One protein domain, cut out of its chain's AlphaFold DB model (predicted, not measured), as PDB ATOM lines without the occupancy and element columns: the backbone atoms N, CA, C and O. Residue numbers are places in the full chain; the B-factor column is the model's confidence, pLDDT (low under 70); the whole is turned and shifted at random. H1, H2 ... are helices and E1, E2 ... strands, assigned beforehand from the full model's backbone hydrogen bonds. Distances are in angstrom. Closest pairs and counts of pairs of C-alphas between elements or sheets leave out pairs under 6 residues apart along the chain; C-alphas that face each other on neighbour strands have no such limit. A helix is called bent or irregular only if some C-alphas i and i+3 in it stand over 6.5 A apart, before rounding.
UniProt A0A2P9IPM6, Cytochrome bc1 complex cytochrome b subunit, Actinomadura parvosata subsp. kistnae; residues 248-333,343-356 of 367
ATOM      1  N   PRO A 248     112.881 136.304  78.476       93.69
ATOM      2  CA  PRO A 248     113.128 137.744  78.413       93.69
ATOM      3  C   PRO A 248     113.886 138.272  79.641       93.69
ATOM      4  O   PRO A 248     114.754 139.133  79.523       93.69
ATOM      5  N   ARG A 249     113.627 137.702  80.826       92.19
ATOM      6  CA  ARG A 249     114.327 138.080  82.061       92.19
ATOM      7  C   ARG A 249     115.824 137.750  82.033       92.19
ATOM      8  O   ARG A 249     116.577 138.420  82.726       92.19
ATOM      9  N   ASP A 250     116.253 136.762  81.245       90.19
ATOM     10  CA  ASP A 250     117.640 136.275  81.204       90.19
ATOM     11  C   ASP A 250     118.547 137.190  80.373       90.19
ATOM     12  O   ASP A 250     119.761 137.147  80.526       90.19
ATOM     13  N   VAL A 251     117.973 138.069  79.542       92.12
ATOM     14  CA  VAL A 251     118.726 139.007  78.691       92.12
ATOM     15  C   VAL A 251     118.269 140.449  78.970       92.12
ATOM     16  O   VAL A 251     117.582 141.058  78.140       92.12
ATOM     17  N   PRO A 252     118.624 141.033  80.137       93.56
ATOM     18  CA  PRO A 252     118.078 142.314  80.595       93.56
ATOM     19  C   PRO A 252     118.307 143.473  79.621       93.56
ATOM     20  O   PRO A 252     117.446 144.336  79.491       93.56
ATOM     21  N   GLY A 253     119.453 143.494  78.928       93.69
ATOM     22  CA  GLY A 253     119.784 144.541  77.957       93.69
ATOM     23  C   GLY A 253     118.844 144.537  76.750       93.69
ATOM     24  O   GLY A 253     118.255 145.566  76.424       93.69
ATOM     25  N   ARG A 254     118.634 143.364  76.136       95.06
ATOM     26  CA  ARG A 254     117.686 143.202  75.025       95.06
ATOM     27  C   ARG A 254     116.262 143.506  75.470       95.06
ATOM     28  O   ARG A 254     115.558 144.248  74.795       95.06
ATOM     29  N   THR A 255     115.834 142.970  76.608       96.50
ATOM     30  CA  THR A 255     114.464 143.178  77.098       96.50
ATOM     31  C   THR A 255     114.206 144.637  77.466       96.50
ATOM     32  O   THR A 255     113.162 145.176  77.105       96.50
ATOM     33  N   GLY A 256     115.179 145.320  78.075       97.19
ATOM     34  CA  GLY A 256     115.118 146.764  78.298       97.19
ATOM     35  C   GLY A 256     114.987 147.553  76.999       97.19
ATOM     36  O   GLY A 256     114.124 148.421  76.897       97.19
ATOM     37  N   LEU A 257     115.780 147.221  75.975       96.44
ATOM     38  CA  LEU A 257     115.715 147.888  74.672       96.44
ATOM     39  C   LEU A 257     114.379 147.640  73.956       96.44
ATOM     40  O   LEU A 257     113.811 148.560  73.373       96.44
ATOM     41  N   GLY A 258     113.844 146.422  74.039       96.38
ATOM     42  CA  GLY A 258     112.520 146.102  73.501       96.38
ATOM     43  C   GLY A 258     111.417 146.917  74.168       96.38
ATOM     44  O   GLY A 258     110.554 147.456  73.480       96.38
ATOM     45  N   MET A 259     111.473 147.077  75.495       98.00
ATOM     46  CA  MET A 259     110.528 147.927  76.226       98.00
ATOM     47  C   MET A 259     110.704 149.412  75.906       98.00
ATOM     48  O   MET A 259     109.705 150.114  75.761       98.00
ATOM     49  N   ALA A 260     111.938 149.883  75.720       97.25
ATOM     50  CA  ALA A 260     112.207 151.237  75.245       97.25
ATOM     51  C   ALA A 260     111.573 151.485  73.866       97.25
ATOM     52  O   ALA A 260     110.916 152.504  73.667       97.25
ATOM     53  N   GLY A 261     111.694 150.524  72.943       95.44
ATOM     54  CA  GLY A 261     111.046 150.566  71.630       95.44
ATOM     55  C   GLY A 261     109.516 150.544  71.703       95.44
ATOM     56  O   GLY A 261     108.863 151.298  70.984       95.44
ATOM     57  N   ILE A 262     108.932 149.737  72.599       96.50
ATOM     58  CA  ILE A 262     107.478 149.723  72.843       96.50
ATOM     59  C   ILE A 262     107.002 151.073  73.374       96.50
ATOM     60  O   ILE A 262     105.990 151.575  72.898       96.50
ATOM     61  N   VAL A 263     107.715 151.673  74.330       97.62
ATOM     62  CA  VAL A 263     107.348 152.985  74.878       97.62
ATOM     63  C   VAL A 263     107.517 154.080  73.831       97.62
ATOM     64  O   VAL A 263     106.623 154.905  73.694       97.62
ATOM     65  N   TYR A 264     108.589 154.056  73.038       95.38
ATOM     66  CA  TYR A 264     108.766 154.974  71.910       95.38
ATOM     67  C   TYR A 264     107.593 154.887  70.920       95.38
ATOM     68  O   TYR A 264     106.940 155.893  70.644       95.38
ATOM     69  N   TYR A 265     107.276 153.679  70.440       95.38
ATOM     70  CA  TYR A 265     106.150 153.457  69.529       95.38
ATOM     71  C   TYR A 265     104.817 153.847  70.176       95.38
ATOM     72  O   TYR A 265     103.989 154.478  69.532       95.38
ATOM     73  N   GLY A 266     104.622 153.512  71.454       96.44
ATOM     74  CA  GLY A 266     103.417 153.818  72.218       96.44
ATOM     75  C   GLY A 266     103.196 155.316  72.399       96.44
ATOM     76  O   GLY A 266     102.086 155.781  72.179       96.44
ATOM     77  N   VAL A 267     104.239 156.088  72.718       97.12
ATOM     78  CA  VAL A 267     104.150 157.554  72.831       97.12
ATOM     79  C   VAL A 267     103.785 158.180  71.489       97.12
ATOM     80  O   VAL A 267     102.900 159.033  71.445       97.12
ATOM     81  N   LEU A 268     104.417 157.744  70.394       96.00
ATOM     82  CA  LEU A 268     104.060 158.204  69.051       96.00
ATOM     83  C   LEU A 268     102.622 157.820  68.691       96.00
ATOM     84  O   LEU A 268     101.857 158.654  68.227       96.00
ATOM     85  N   TRP A 269     102.223 156.580  68.955       95.56
ATOM     86  CA  TRP A 269     100.860 156.114  68.729       95.56
ATOM     87  C   TRP A 269      99.831 156.947  69.509       95.56
ATOM     88  O   TRP A 269      98.851 157.416  68.933       95.56
ATOM     89  N   THR A 270     100.088 157.221  70.790       96.00
ATOM     90  CA  THR A 270      99.251 158.095  71.627       96.00
ATOM     91  C   THR A 270      99.233 159.532  71.106       96.00
ATOM     92  O   THR A 270      98.193 160.185  71.154       96.00
ATOM     93  N   ALA A 271     100.349 160.031  70.574       96.00
ATOM     94  CA  ALA A 271     100.420 161.367  69.992       96.00
ATOM     95  C   ALA A 271      99.615 161.514  68.700       96.00
ATOM     96  O   ALA A 271      99.066 162.592  68.472       96.00
ATOM     97  N   GLY A 272      99.472 160.444  67.911       94.38
ATOM     98  CA  GLY A 272      98.528 160.407  66.790       94.38
ATOM     99  C   GLY A 272      97.090 160.688  67.239       94.38
ATOM    100  O   GLY A 272      96.314 161.243  66.476       94.38
ATOM    101  N   GLY A 273      96.789 160.385  68.507       93.94
ATOM    102  CA  GLY A 273      95.522 160.584  69.207       93.94
ATOM    103  C   GLY A 273      95.340 161.906  69.970       93.94
ATOM    104  O   GLY A 273      94.353 162.044  70.696       93.94
ATOM    105  N   ASN A 274      96.304 162.837  69.932       94.44
ATOM    106  CA  ASN A 274      96.425 163.880  70.967       94.44
ATOM    107  C   ASN A 274      95.245 164.869  71.060       94.44
ATOM    108  O   ASN A 274      94.956 165.357  72.153       94.44
ATOM    109  N   ASP A 275      94.562 165.150  69.955       93.00
ATOM    110  CA  ASP A 275      93.388 166.020  69.866       93.00
ATOM    111  C   ASP A 275      92.161 165.370  70.509       93.00
ATOM    112  O   ASP A 275      91.483 165.997  71.324       93.00
ATOM    113  N   VAL A 276      91.933 164.085  70.235       93.31
ATOM    114  CA  VAL A 276      90.871 163.293  70.873       93.31
ATOM    115  C   VAL A 276      91.125 163.152  72.373       93.31
ATOM    116  O   VAL A 276      90.195 163.294  73.166       93.31
ATOM    117  N   ILE A 277      92.376 162.932  72.788       94.00
ATOM    118  CA  ILE A 277      92.758 162.894  74.209       94.00
ATOM    119  C   ILE A 277      92.481 164.249  74.871       94.00
ATOM    120  O   ILE A 277      91.846 164.297  75.923       94.00
ATOM    121  N   ALA A 278      92.917 165.346  74.247       95.12
ATOM    122  CA  ALA A 278      92.702 166.696  74.761       95.12
ATOM    123  C   ALA A 278      91.210 167.015  74.928       95.12
ATOM    124  O   ALA A 278      90.790 167.493  75.982       95.12
ATOM    125  N   HIS A 279      90.404 166.680  73.919       94.12
ATOM    126  CA  HIS A 279      88.962 166.884  73.941       94.12
ATOM    127  C   HIS A 279      88.261 166.026  75.006       94.12
ATOM    128  O   HIS A 279      87.451 166.542  75.772       94.12
ATOM    129  N   THR A 280      88.585 164.732  75.081       95.81
ATOM    130  CA  THR A 280      87.885 163.758  75.941       95.81
ATOM    131  C   THR A 280      88.220 163.927  77.418       95.81
ATOM    132  O   THR A 280      87.339 163.832  78.265       95.81
ATOM    133  N   PHE A 281      89.491 164.179  77.740       96.31
ATOM    134  CA  PHE A 281      89.942 164.363  79.124       96.31
ATOM    135  C   PHE A 281      89.946 165.832  79.561       96.31
ATOM    136  O   PHE A 281      90.375 166.133  80.671       96.31
ATOM    137  N   HIS A 282      89.479 166.740  78.698       96.00
ATOM    138  CA  HIS A 282      89.421 168.182  78.946       96.00
ATOM    139  C   HIS A 282      90.767 168.777  79.389       96.00
ATOM    140  O   HIS A 282      90.839 169.632  80.274       96.00
ATOM    141  N   VAL A 283      91.850 168.324  78.757       96.38
ATOM    142  CA  VAL A 283      93.213 168.819  78.987       96.38
ATOM    143  C   VAL A 283      93.682 169.653  77.799       96.38
ATOM    144  O   VAL A 283      93.279 169.437  76.660       96.38
ATOM    145  N   SER A 284      94.558 170.626  78.053       97.06
ATOM    146  CA  SER A 284      95.082 171.494  76.994       97.06
ATOM    147  C   SER A 284      95.856 170.697  75.941       97.06
ATOM    148  O   SER A 284      96.788 169.969  76.280       97.06
ATOM    149  N   LEU A 285      95.547 170.915  74.656       94.75
ATOM    150  CA  LEU A 285      96.286 170.318  73.534       94.75
ATOM    151  C   LEU A 285      97.786 170.647  73.592       94.75
ATOM    152  O   LEU A 285      98.630 169.798  73.292       94.75
ATOM    153  N   TYR A 286      98.125 171.867  74.017       95.81
ATOM    154  CA  TYR A 286      99.510 172.286  74.208       95.81
ATOM    155  C   TYR A 286     100.187 171.459  75.308       95.81
ATOM    156  O   TYR A 286     101.274 170.922  75.091       95.81
ATOM    157  N   ALA A 287      99.525 171.298  76.459       96.00
ATOM    158  CA  ALA A 287     100.045 170.500  77.569       96.00
ATOM    159  C   ALA A 287     100.218 169.025  77.174       96.00
ATOM    160  O   ALA A 287     101.267 168.438  77.448       96.00
ATOM    161  N   THR A 288      99.245 168.449  76.462       96.44
ATOM    162  CA  THR A 288      99.319 167.081  75.926       96.44
ATOM    163  C   THR A 288     100.515 166.922  74.991       96.44
ATOM    164  O   THR A 288     101.316 166.005  75.157       96.44
ATOM    165  N   THR A 289     100.694 167.850  74.050       96.56
ATOM    166  CA  THR A 289     101.791 167.802  73.070       96.56
ATOM    167  C   THR A 289     103.160 167.891  73.743       96.56
ATOM    168  O   THR A 289     104.045 167.091  73.443       96.56
ATOM    169  N   TRP A 290     103.352 168.812  74.691       96.88
ATOM    170  CA  TRP A 290     104.625 168.932  75.411       96.88
ATOM    171  C   TRP A 290     104.914 167.745  76.320       96.88
ATOM    172  O   TRP A 290     106.049 167.269  76.350       96.88
ATOM    173  N   THR A 291     103.894 167.221  76.998       97.31
ATOM    174  CA  THR A 291     104.033 166.010  77.815       97.31
ATOM    175  C   THR A 291     104.511 164.842  76.959       97.31
ATOM    176  O   THR A 291     105.469 164.161  77.322       97.31
ATOM    177  N   LEU A 292     103.912 164.650  75.781       97.56
ATOM    178  CA  LEU A 292     104.292 163.581  74.859       97.56
ATOM    179  C   LEU A 292     105.665 163.816  74.213       97.56
ATOM    180  O   LEU A 292     106.407 162.856  74.041       97.56
ATOM    181  N   ARG A 293     106.071 165.064  73.934       96.75
ATOM    182  CA  ARG A 293     107.446 165.387  73.495       96.75
ATOM    183  C   ARG A 293     108.489 164.997  74.540       96.75
ATOM    184  O   ARG A 293     109.497 164.383  74.202       96.75
ATOM    185  N   ILE A 294     108.240 165.330  75.807       97.31
ATOM    186  CA  ILE A 294     109.128 164.960  76.917       97.31
ATOM    187  C   ILE A 294     109.149 163.434  77.079       97.31
ATOM    188  O   ILE A 294     110.221 162.838  77.183       97.31
ATOM    189  N   ALA A 295     107.979 162.791  77.037       97.81
ATOM    190  CA  ALA A 295     107.851 161.341  77.138       97.81
ATOM    191  C   ALA A 295     108.516 160.599  75.968       97.81
ATOM    192  O   ALA A 295     109.045 159.513  76.177       97.81
ATOM    193  N   LEU A 296     108.551 161.177  74.765       95.94
ATOM    194  CA  LEU A 296     109.195 160.570  73.597       95.94
ATOM    195  C   LEU A 296     110.701 160.378  73.817       95.94
ATOM    196  O   LEU A 296     111.268 159.390  73.356       95.94
ATOM    197  N   VAL A 297     111.335 161.304  74.542       95.25
ATOM    198  CA  VAL A 297     112.774 161.266  74.840       95.25
ATOM    199  C   VAL A 297     113.050 160.527  76.149       95.25
ATOM    200  O   VAL A 297     113.862 159.605  76.181       95.25
ATOM    201  N   LEU A 298     112.374 160.903  77.239       97.94
ATOM    202  CA  LEU A 298     112.642 160.342  78.567       97.94
ATOM    203  C   LEU A 298     112.005 158.964  78.770       97.94
ATOM    204  O   LEU A 298     112.584 158.114  79.444       97.94
ATOM    205  N   GLY A 299     110.832 158.722  78.182       97.94
ATOM    206  CA  GLY A 299     110.067 157.487  78.347       97.94
ATOM    207  C   GLY A 299     110.863 156.238  77.969       97.94
ATOM    208  O   GLY A 299     110.974 155.345  78.808       97.94
ATOM    209  N   PRO A 300     111.478 156.162  76.773       97.56
ATOM    210  CA  PRO A 300     112.308 155.022  76.386       97.56
ATOM    211  C   PRO A 300     113.497 154.781  77.327       97.56
ATOM    212  O   PRO A 300     113.789 153.631  77.657       97.56
ATOM    213  N   VAL A 301     114.154 155.844  77.809       98.19
ATOM    214  CA  VAL A 301     115.296 155.749  78.740       98.19
ATOM    215  C   VAL A 301     114.852 155.190  80.093       98.19
ATOM    216  O   VAL A 301     115.463 154.255  80.615       98.19
ATOM    217  N   VAL A 302     113.755 155.717  80.643       98.44
ATOM    218  CA  VAL A 302     113.173 155.230  81.903       98.44
ATOM    219  C   VAL A 302     112.703 153.784  81.750       98.44
ATOM    220  O   VAL A 302     113.008 152.947  82.598       98.44
ATOM    221  N   ALA A 303     112.016 153.460  80.652       98.44
ATOM    222  CA  ALA A 303     111.532 152.114  80.369       98.44
ATOM    223  C   ALA A 303     112.675 151.101  80.268       98.44
ATOM    224  O   ALA A 303     112.563 150.007  80.825       98.44
ATOM    225  N   PHE A 304     113.781 151.470  79.615       98.38
ATOM    226  CA  PHE A 304     114.984 150.644  79.546       98.38
ATOM    227  C   PHE A 304     115.517 150.320  80.943       98.38
ATOM    228  O   PHE A 304     115.668 149.147  81.291       98.38
ATOM    229  N   GLU A 305     115.771 151.346  81.759       98.25
ATOM    230  CA  GLU A 305     116.421 151.171  83.059       98.25
ATOM    231  C   GLU A 305     115.518 150.439  84.059       98.25
ATOM    232  O   GLU A 305     115.969 149.513  84.738       98.25
ATOM    233  N   VAL A 306     114.224 150.775  84.107       98.44
ATOM    234  CA  VAL A 306     113.247 150.080  84.960       98.44
ATOM    235  C   VAL A 306     113.139 148.610  84.561       98.44
ATOM    236  O   VAL A 306     113.259 147.730  85.412       98.44
ATOM    237  N   THR A 307     112.982 148.323  83.268       98.25
ATOM    238  CA  THR A 307     112.862 146.942  82.775       98.25
ATOM    239  C   THR A 307     114.124 146.141  83.061       98.25
ATOM    240  O   THR A 307     114.043 144.998  83.515       98.25
ATOM    241  N   ARG A 308     115.299 146.738  82.846       96.94
ATOM    242  CA  ARG A 308     116.587 146.107  83.139       96.94
ATOM    243  C   ARG A 308     116.705 145.754  84.622       96.94
ATOM    244  O   ARG A 308     117.071 144.622  84.939       96.94
ATOM    245  N   ARG A 309     116.352 146.675  85.527       97.31
ATOM    246  CA  ARG A 309     116.349 146.424  86.981       97.31
ATOM    247  C   ARG A 309     115.362 145.337  87.381       97.31
ATOM    248  O   ARG A 309     115.723 144.469  88.169       97.31
ATOM    249  N   LEU A 310     114.157 145.340  86.812       97.75
ATOM    250  CA  LEU A 310     113.160 144.296  87.059       97.75
ATOM    251  C   LEU A 310     113.661 142.923  86.601       97.75
ATOM    252  O   LEU A 310     113.522 141.949  87.332       97.75
ATOM    253  N   CYS A 311     114.305 142.840  85.435       95.19
ATOM    254  CA  CYS A 311     114.890 141.591  84.948       95.19
ATOM    255  C   CYS A 311     115.993 141.082  85.890       95.19
ATOM    256  O   CYS A 311     115.975 139.914  86.268       95.19
ATOM    257  N   LEU A 312     116.900 141.956  86.339       93.81
ATOM    258  CA  LEU A 312     117.942 141.600  87.311       93.81
ATOM    259  C   LEU A 312     117.362 141.178  88.671       93.81
ATOM    260  O   LEU A 312     117.868 140.238  89.283       93.81
ATOM    261  N   ALA A 313     116.287 141.824  89.129       95.56
ATOM    262  CA  ALA A 313     115.579 141.440  90.349       95.56
ATOM    263  C   ALA A 313     114.920 140.057  90.213       95.56
ATOM    264  O   ALA A 313     115.024 139.234  91.121       95.56
ATOM    265  N   LEU A 314     114.308 139.760  89.060       93.94
ATOM    266  CA  LEU A 314     113.755 138.436  88.766       93.94
ATOM    267  C   LEU A 314     114.851 137.363  88.738       93.94
ATOM    268  O   LEU A 314     114.683 136.315  89.353       93.94
ATOM    269  N   GLN A 315     116.001 137.642  88.118       90.75
ATOM    270  CA  GLN A 315     117.155 136.735  88.149       90.75
ATOM    271  C   GLN A 315     117.716 136.542  89.567       90.75
ATOM    272  O   GLN A 315     118.187 135.460  89.913       90.75
ATOM    273  N   ALA A 316     117.720 137.589  90.397       90.94
ATOM    274  CA  ALA A 316     118.142 137.491  91.791       90.94
ATOM    275  C   ALA A 316     117.183 136.608  92.602       90.94
ATOM    276  O   ALA A 316     117.650 135.759  93.357       90.94
ATOM    277  N   ARG A 317     115.869 136.746  92.385       90.69
ATOM    278  CA  ARG A 317     114.854 135.868  92.982       90.69
ATOM    279  C   ARG A 317     115.047 134.416  92.553       90.69
ATOM    280  O   ARG A 317     115.058 133.534  93.401       90.69
ATOM    281  N   ASP A 318     115.257 134.181  91.261       89.62
ATOM    282  CA  ASP A 318     115.463 132.840  90.709       89.62
ATOM    283  C   ASP A 318     116.736 132.185  91.303       89.62
ATOM    284  O   ASP A 318     116.712 131.022  91.709       89.62
ATOM    285  N   ARG A 319     117.830 132.946  91.472       87.81
ATOM    286  CA  ARG A 319     119.046 132.478  92.171       87.81
ATOM    287  C   ARG A 319     118.832 132.241  93.665       87.81
ATOM    288  O   ARG A 319     119.384 131.288  94.209       87.81
ATOM    289  N   HIS A 320     118.053 133.094  94.329       88.62
ATOM    290  CA  HIS A 320     117.727 132.935  95.745       88.62
ATOM    291  C   HIS A 320     116.956 131.634  95.983       88.62
ATOM    292  O   HIS A 320     117.364 130.849  96.837       88.62
ATOM    293  N   GLN A 321     115.935 131.367  95.162       88.62
ATOM    294  CA  GLN A 321     115.146 130.134  95.207       88.62
ATOM    295  C   GLN A 321     115.994 128.893  94.903       88.62
ATOM    296  O   GLN A 321     115.837 127.860  95.549       88.62
ATOM    297  N   ALA A 322     116.946 128.995  93.970       86.25
ATOM    298  CA  ALA A 322     117.861 127.897  93.667       86.25
ATOM    299  C   ALA A 322     118.803 127.553  94.835       86.25
ATOM    300  O   ALA A 322     119.130 126.382  95.021       86.25
ATOM    301  N   ALA A 323     119.230 128.553  95.615       87.06
ATOM    302  CA  ALA A 323     120.153 128.370  96.735       87.06
ATOM    303  C   ALA A 323     119.458 128.000  98.058       87.06
ATOM    304  O   ALA A 323     119.990 127.185  98.807       87.06
ATOM    305  N   HIS A 324     118.288 128.579  98.343       88.06
ATOM    306  CA  HIS A 324     117.602 128.450  99.640       88.06
ATOM    307  C   HIS A 324     116.333 127.588  99.573       88.06
ATOM    308  O   HIS A 324     115.781 127.227 100.604       88.06
ATOM    309  N   GLY A 325     115.889 127.211  98.373       87.44
ATOM    310  CA  GLY A 325     114.624 126.518  98.160       87.44
ATOM    311  C   GLY A 325     113.465 127.472  97.865       87.44
ATOM    312  O   GLY A 325     113.588 128.693  97.892       87.44
ATOM    313  N   VAL A 326     112.321 126.887  97.526       90.00
ATOM    314  CA  VAL A 326     111.072 127.592  97.248       90.00
ATOM    315  C   VAL A 326     110.303 127.767  98.550       90.00
ATOM    316  O   VAL A 326     110.038 126.792  99.257       90.00
ATOM    317  N   GLU A 327     109.931 129.008  98.831       89.75
ATOM    318  CA  GLU A 327     109.022 129.409  99.905       89.75
ATOM    319  C   GLU A 327     107.699 128.630  99.815       89.75
ATOM    320  O   GLU A 327     107.073 128.562  98.752       89.75
ATOM    321  N   THR A 328     107.290 127.990 100.916       90.50
ATOM    322  CA  THR A 328     106.029 127.225 100.967       90.50
ATOM    323  C   THR A 328     104.858 128.039 101.515       90.50
ATOM    324  O   THR A 328     103.721 127.569 101.452       90.50
ATOM    325  N   GLY A 329     105.109 129.236 102.060       91.62
ATOM    326  CA  GLY A 329     104.116 130.033 102.782       91.62
ATOM    327  C   GLY A 329     103.800 129.518 104.193       91.62
ATOM    328  O   GLY A 329     102.951 130.091 104.876       91.62
ATOM    329  N   LEU A 330     104.458 128.446 104.652       91.62
ATOM    330  CA  LEU A 330     104.330 127.932 106.016       91.62
ATOM    331  C   LEU A 330     105.362 128.607 106.920       91.62
ATOM    332  O   LEU A 330     106.564 128.407 106.759       91.62
ATOM    333  N   ILE A 331     104.886 129.370 107.902       92.25
ATOM    334  CA  ILE A 331     105.731 130.005 108.917       92.25
ATOM    335  C   ILE A 331     105.681 129.160 110.188       92.25
ATOM    336  O   ILE A 331     104.605 128.910 110.736       92.25
ATOM    337  N   VAL A 332     106.845 128.747 110.678       92.88
ATOM    338  CA  VAL A 332     106.992 128.021 111.942       92.88
ATOM    339  C   VAL A 332     107.675 128.906 112.979       92.88
ATOM    340  O   VAL A 332     108.550 129.707 112.657       92.88
ATOM    341  N   ARG A 333     107.245 128.784 114.240       94.69
ATOM    342  CA  ARG A 333     107.858 129.488 115.368       94.69
ATOM    343  C   ARG A 333     108.784 128.537 116.119       94.69
ATOM    344  O   ARG A 333     108.324 127.510 116.616       94.69
ATOM    345  N   THR A 343     111.054 126.244 103.685       91.69
ATOM    346  CA  THR A 343     111.419 126.163 102.270       91.69
ATOM    347  C   THR A 343     111.446 124.711 101.805       91.69
ATOM    348  O   THR A 343     111.985 123.846 102.500       91.69
ATOM    349  N   ARG A 344     110.936 124.430 100.602       92.56
ATOM    350  CA  ARG A 344     111.158 123.138  99.929       92.56
ATOM    351  C   ARG A 344     112.328 123.240  98.951       92.56
ATOM    352  O   ARG A 344     112.453 124.261  98.278       92.56
ATOM    353  N   PRO A 345     113.157 122.202  98.773       90.19
ATOM    354  CA  PRO A 345     114.143 122.214  97.701       90.19
ATOM    355  C   PRO A 345     113.450 122.315  96.333       90.19
ATOM    356  O   PRO A 345     112.364 121.763  96.120       90.19
ATOM    357  N   MET A 346     114.085 123.023  95.396       85.44
ATOM    358  CA  MET A 346     113.632 123.051  94.005       85.44
ATOM    359  C   MET A 346     113.737 121.657  93.389       85.44
ATOM    360  O   MET A 346     114.743 120.965  93.585       85.44
ATOM    361  N   THR A 347     112.730 121.262  92.612       87.44
ATOM    362  CA  THR A 347     112.807 120.029  91.828       87.44
ATOM    363  C   THR A 347     113.836 120.188  90.708       87.44
ATOM    364  O   THR A 347     114.148 121.292  90.258       87.44
ATOM    365  N   GLU A 348     114.373 119.073  90.221       82.31
ATOM    366  CA  GLU A 348     115.348 119.099  89.123       82.31
ATOM    367  C   GLU A 348     114.766 119.669  87.818       82.31
ATOM    368  O   GLU A 348     115.501 120.205  86.990       82.31
ATOM    369  N   GLU A 349     113.449 119.583  87.624       81.81
ATOM    370  CA  GLU A 349     112.760 120.230  86.501       81.81
ATOM    371  C   GLU A 349     112.760 121.751  86.646       81.81
ATOM    372  O   GLU A 349     113.112 122.458  85.702       81.81
ATOM    373  N   GLU A 350     112.452 122.257  87.845       82.31
ATOM    374  CA  GLU A 350     112.471 123.689  88.139       82.31
ATOM    375  C   GLU A 350     113.890 124.269  88.009       82.31
ATOM    376  O   GLU A 350     114.066 125.353  87.453       82.31
ATOM    377  N   LYS A 351     114.920 123.531  88.440       79.12
ATOM    378  CA  LYS A 351     116.329 123.934  88.271       79.12
ATOM    379  C   LYS A 351     116.778 123.927  86.808       79.12
ATOM    380  O   LYS A 351     117.442 124.869  86.367       79.12
ATOM    381  N   GLY A 352     116.404 122.898  86.039       73.12
ATOM    382  CA  GLY A 352     116.733 122.796  84.610       73.12
ATOM    383  C   GLY A 352     116.142 123.941  83.780       73.12
ATOM    384  O   GLY A 352     116.708 124.360  82.774       73.12
ATOM    385  N   VAL A 353     115.037 124.500  84.262       76.75
ATOM    386  CA  VAL A 353     114.348 125.677  83.732       76.75
ATOM    387  C   VAL A 353     115.102 126.990  84.014       76.75
ATOM    388  O   VAL A 353     114.998 127.922  83.214       76.75
ATOM    389  N   LEU A 354     115.830 127.084  85.134       74.12
ATOM    390  CA  LEU A 354     116.481 128.311  85.616       74.12
ATOM    391  C   LEU A 354     117.963 128.444  85.258       74.12
ATOM    392  O   LEU A 354     118.517 129.520  85.450       74.12
ATOM    393  N   THR A 355     118.623 127.387  84.785       59.78
ATOM    394  CA  THR A 355     120.074 127.414  84.545       59.78
ATOM    395  C   THR A 355     120.372 128.010  83.159       59.78
ATOM    396  O   THR A 355     120.112 127.344  82.152       59.78
ATOM    397  N   PRO A 356     120.895 129.248  83.041       55.22
ATOM    398  CA  PRO A 356     121.362 129.752  81.755       55.22
ATOM    399  C   PRO A 356     122.645 129.009  81.334       55.22
ATOM    400  O   PRO A 356     123.443 128.630  82.195       55.22
TER     401      PRO A 356
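Overview. This is residues 248 to 333 and 343 to 356 of the 367 residues of the protein "Cytochrome bc1 complex cytochrome b subunit" of Actinomadura parvosata subsp. kistnae (UniProt A0A2P9IPM6). One very long, kinked helix, H3, makes the length of an elongated, open shape; H1 runs back to back in direction with it along its earlier part, and short H2 makes the turn between them at one end. At the other end of H3 come the bent strand E1 and, after a cut, the short helix H4, which folds back near the last turns of H3. The 100 printed residues have four named helices and one named strand, in the order H1, H2, H3, E1, H4, and the class is mostly helix. The whole is extended, with a radius of gyration of the C-alphas of 20.6 A, and its C-alphas span 57 by 33 by 18 A, only just flat.

Arrangement. H1, residues 252 to 272, and H3, residues 285 to 324, touch at a shallow tilt of 25 degrees and run opposite ways; their closest C-alphas, those of Ala 260 and Pro 300, are 4.0 A apart. H2, residues 274 to 280, meets H1 only through their link. H2 touches H3, about perpendicular at 86 degrees, and H3 does so with residues 285 to 289 alone; the closest C-alphas are those of Ala 278 and Leu 285, 5.2 A apart. H3 has a kink of 47 degrees near residue 298, yet it is neither bent nor irregular, but only just: C-alphas 297 and 300 are 6.4 A apart. E1, residues 326 to 333, bends by 72 degrees at residue 329 and pairs with no named strand; its residues 326 to 327 pair with residues 343 to 344, antiparallel. H4, residues 348 to 354, is close to H3 but not clearly touching, with Ala 322 and Lys 351 the closest C-alphas, 6.9 A apart; the two run opposite ways at a shallow tilt of 32 degrees. H4 is apart from H1, H2 and E1. In H1, H2 and H4 every O i to N i+4 pair is within hydrogen-bond range, and in H3 33 of 36 are.

Along the chain. H1 begins at C-alpha 252, at (118.078, 142.314, 80.595), and is 30.0 A long from first to last C-alpha. H2 measures 9.9 A. H3 is 53.7 A long and ends at C-alpha 324, at (117.602, 128.450, 99.640). E1 measures 18.5 A, and H4, 9.9 A long, ends at C-alpha 354, at (116.481, 128.311, 85.616).

Size, cuts and confidence. The two C-alphas farthest apart, those of Asp 275 and Arg 333, are 60.1 A apart. Residues 334 to 342 are not printed, and C-alphas 333 and 343 are 14.0 A apart across this cut, which lies in the link from E1 to H4. The links H1 to H2, H2 to H3 and H3 to E1 are tight. The mean pLDDT of the printed part is 92.5, and residues 355 to 356 are under 70.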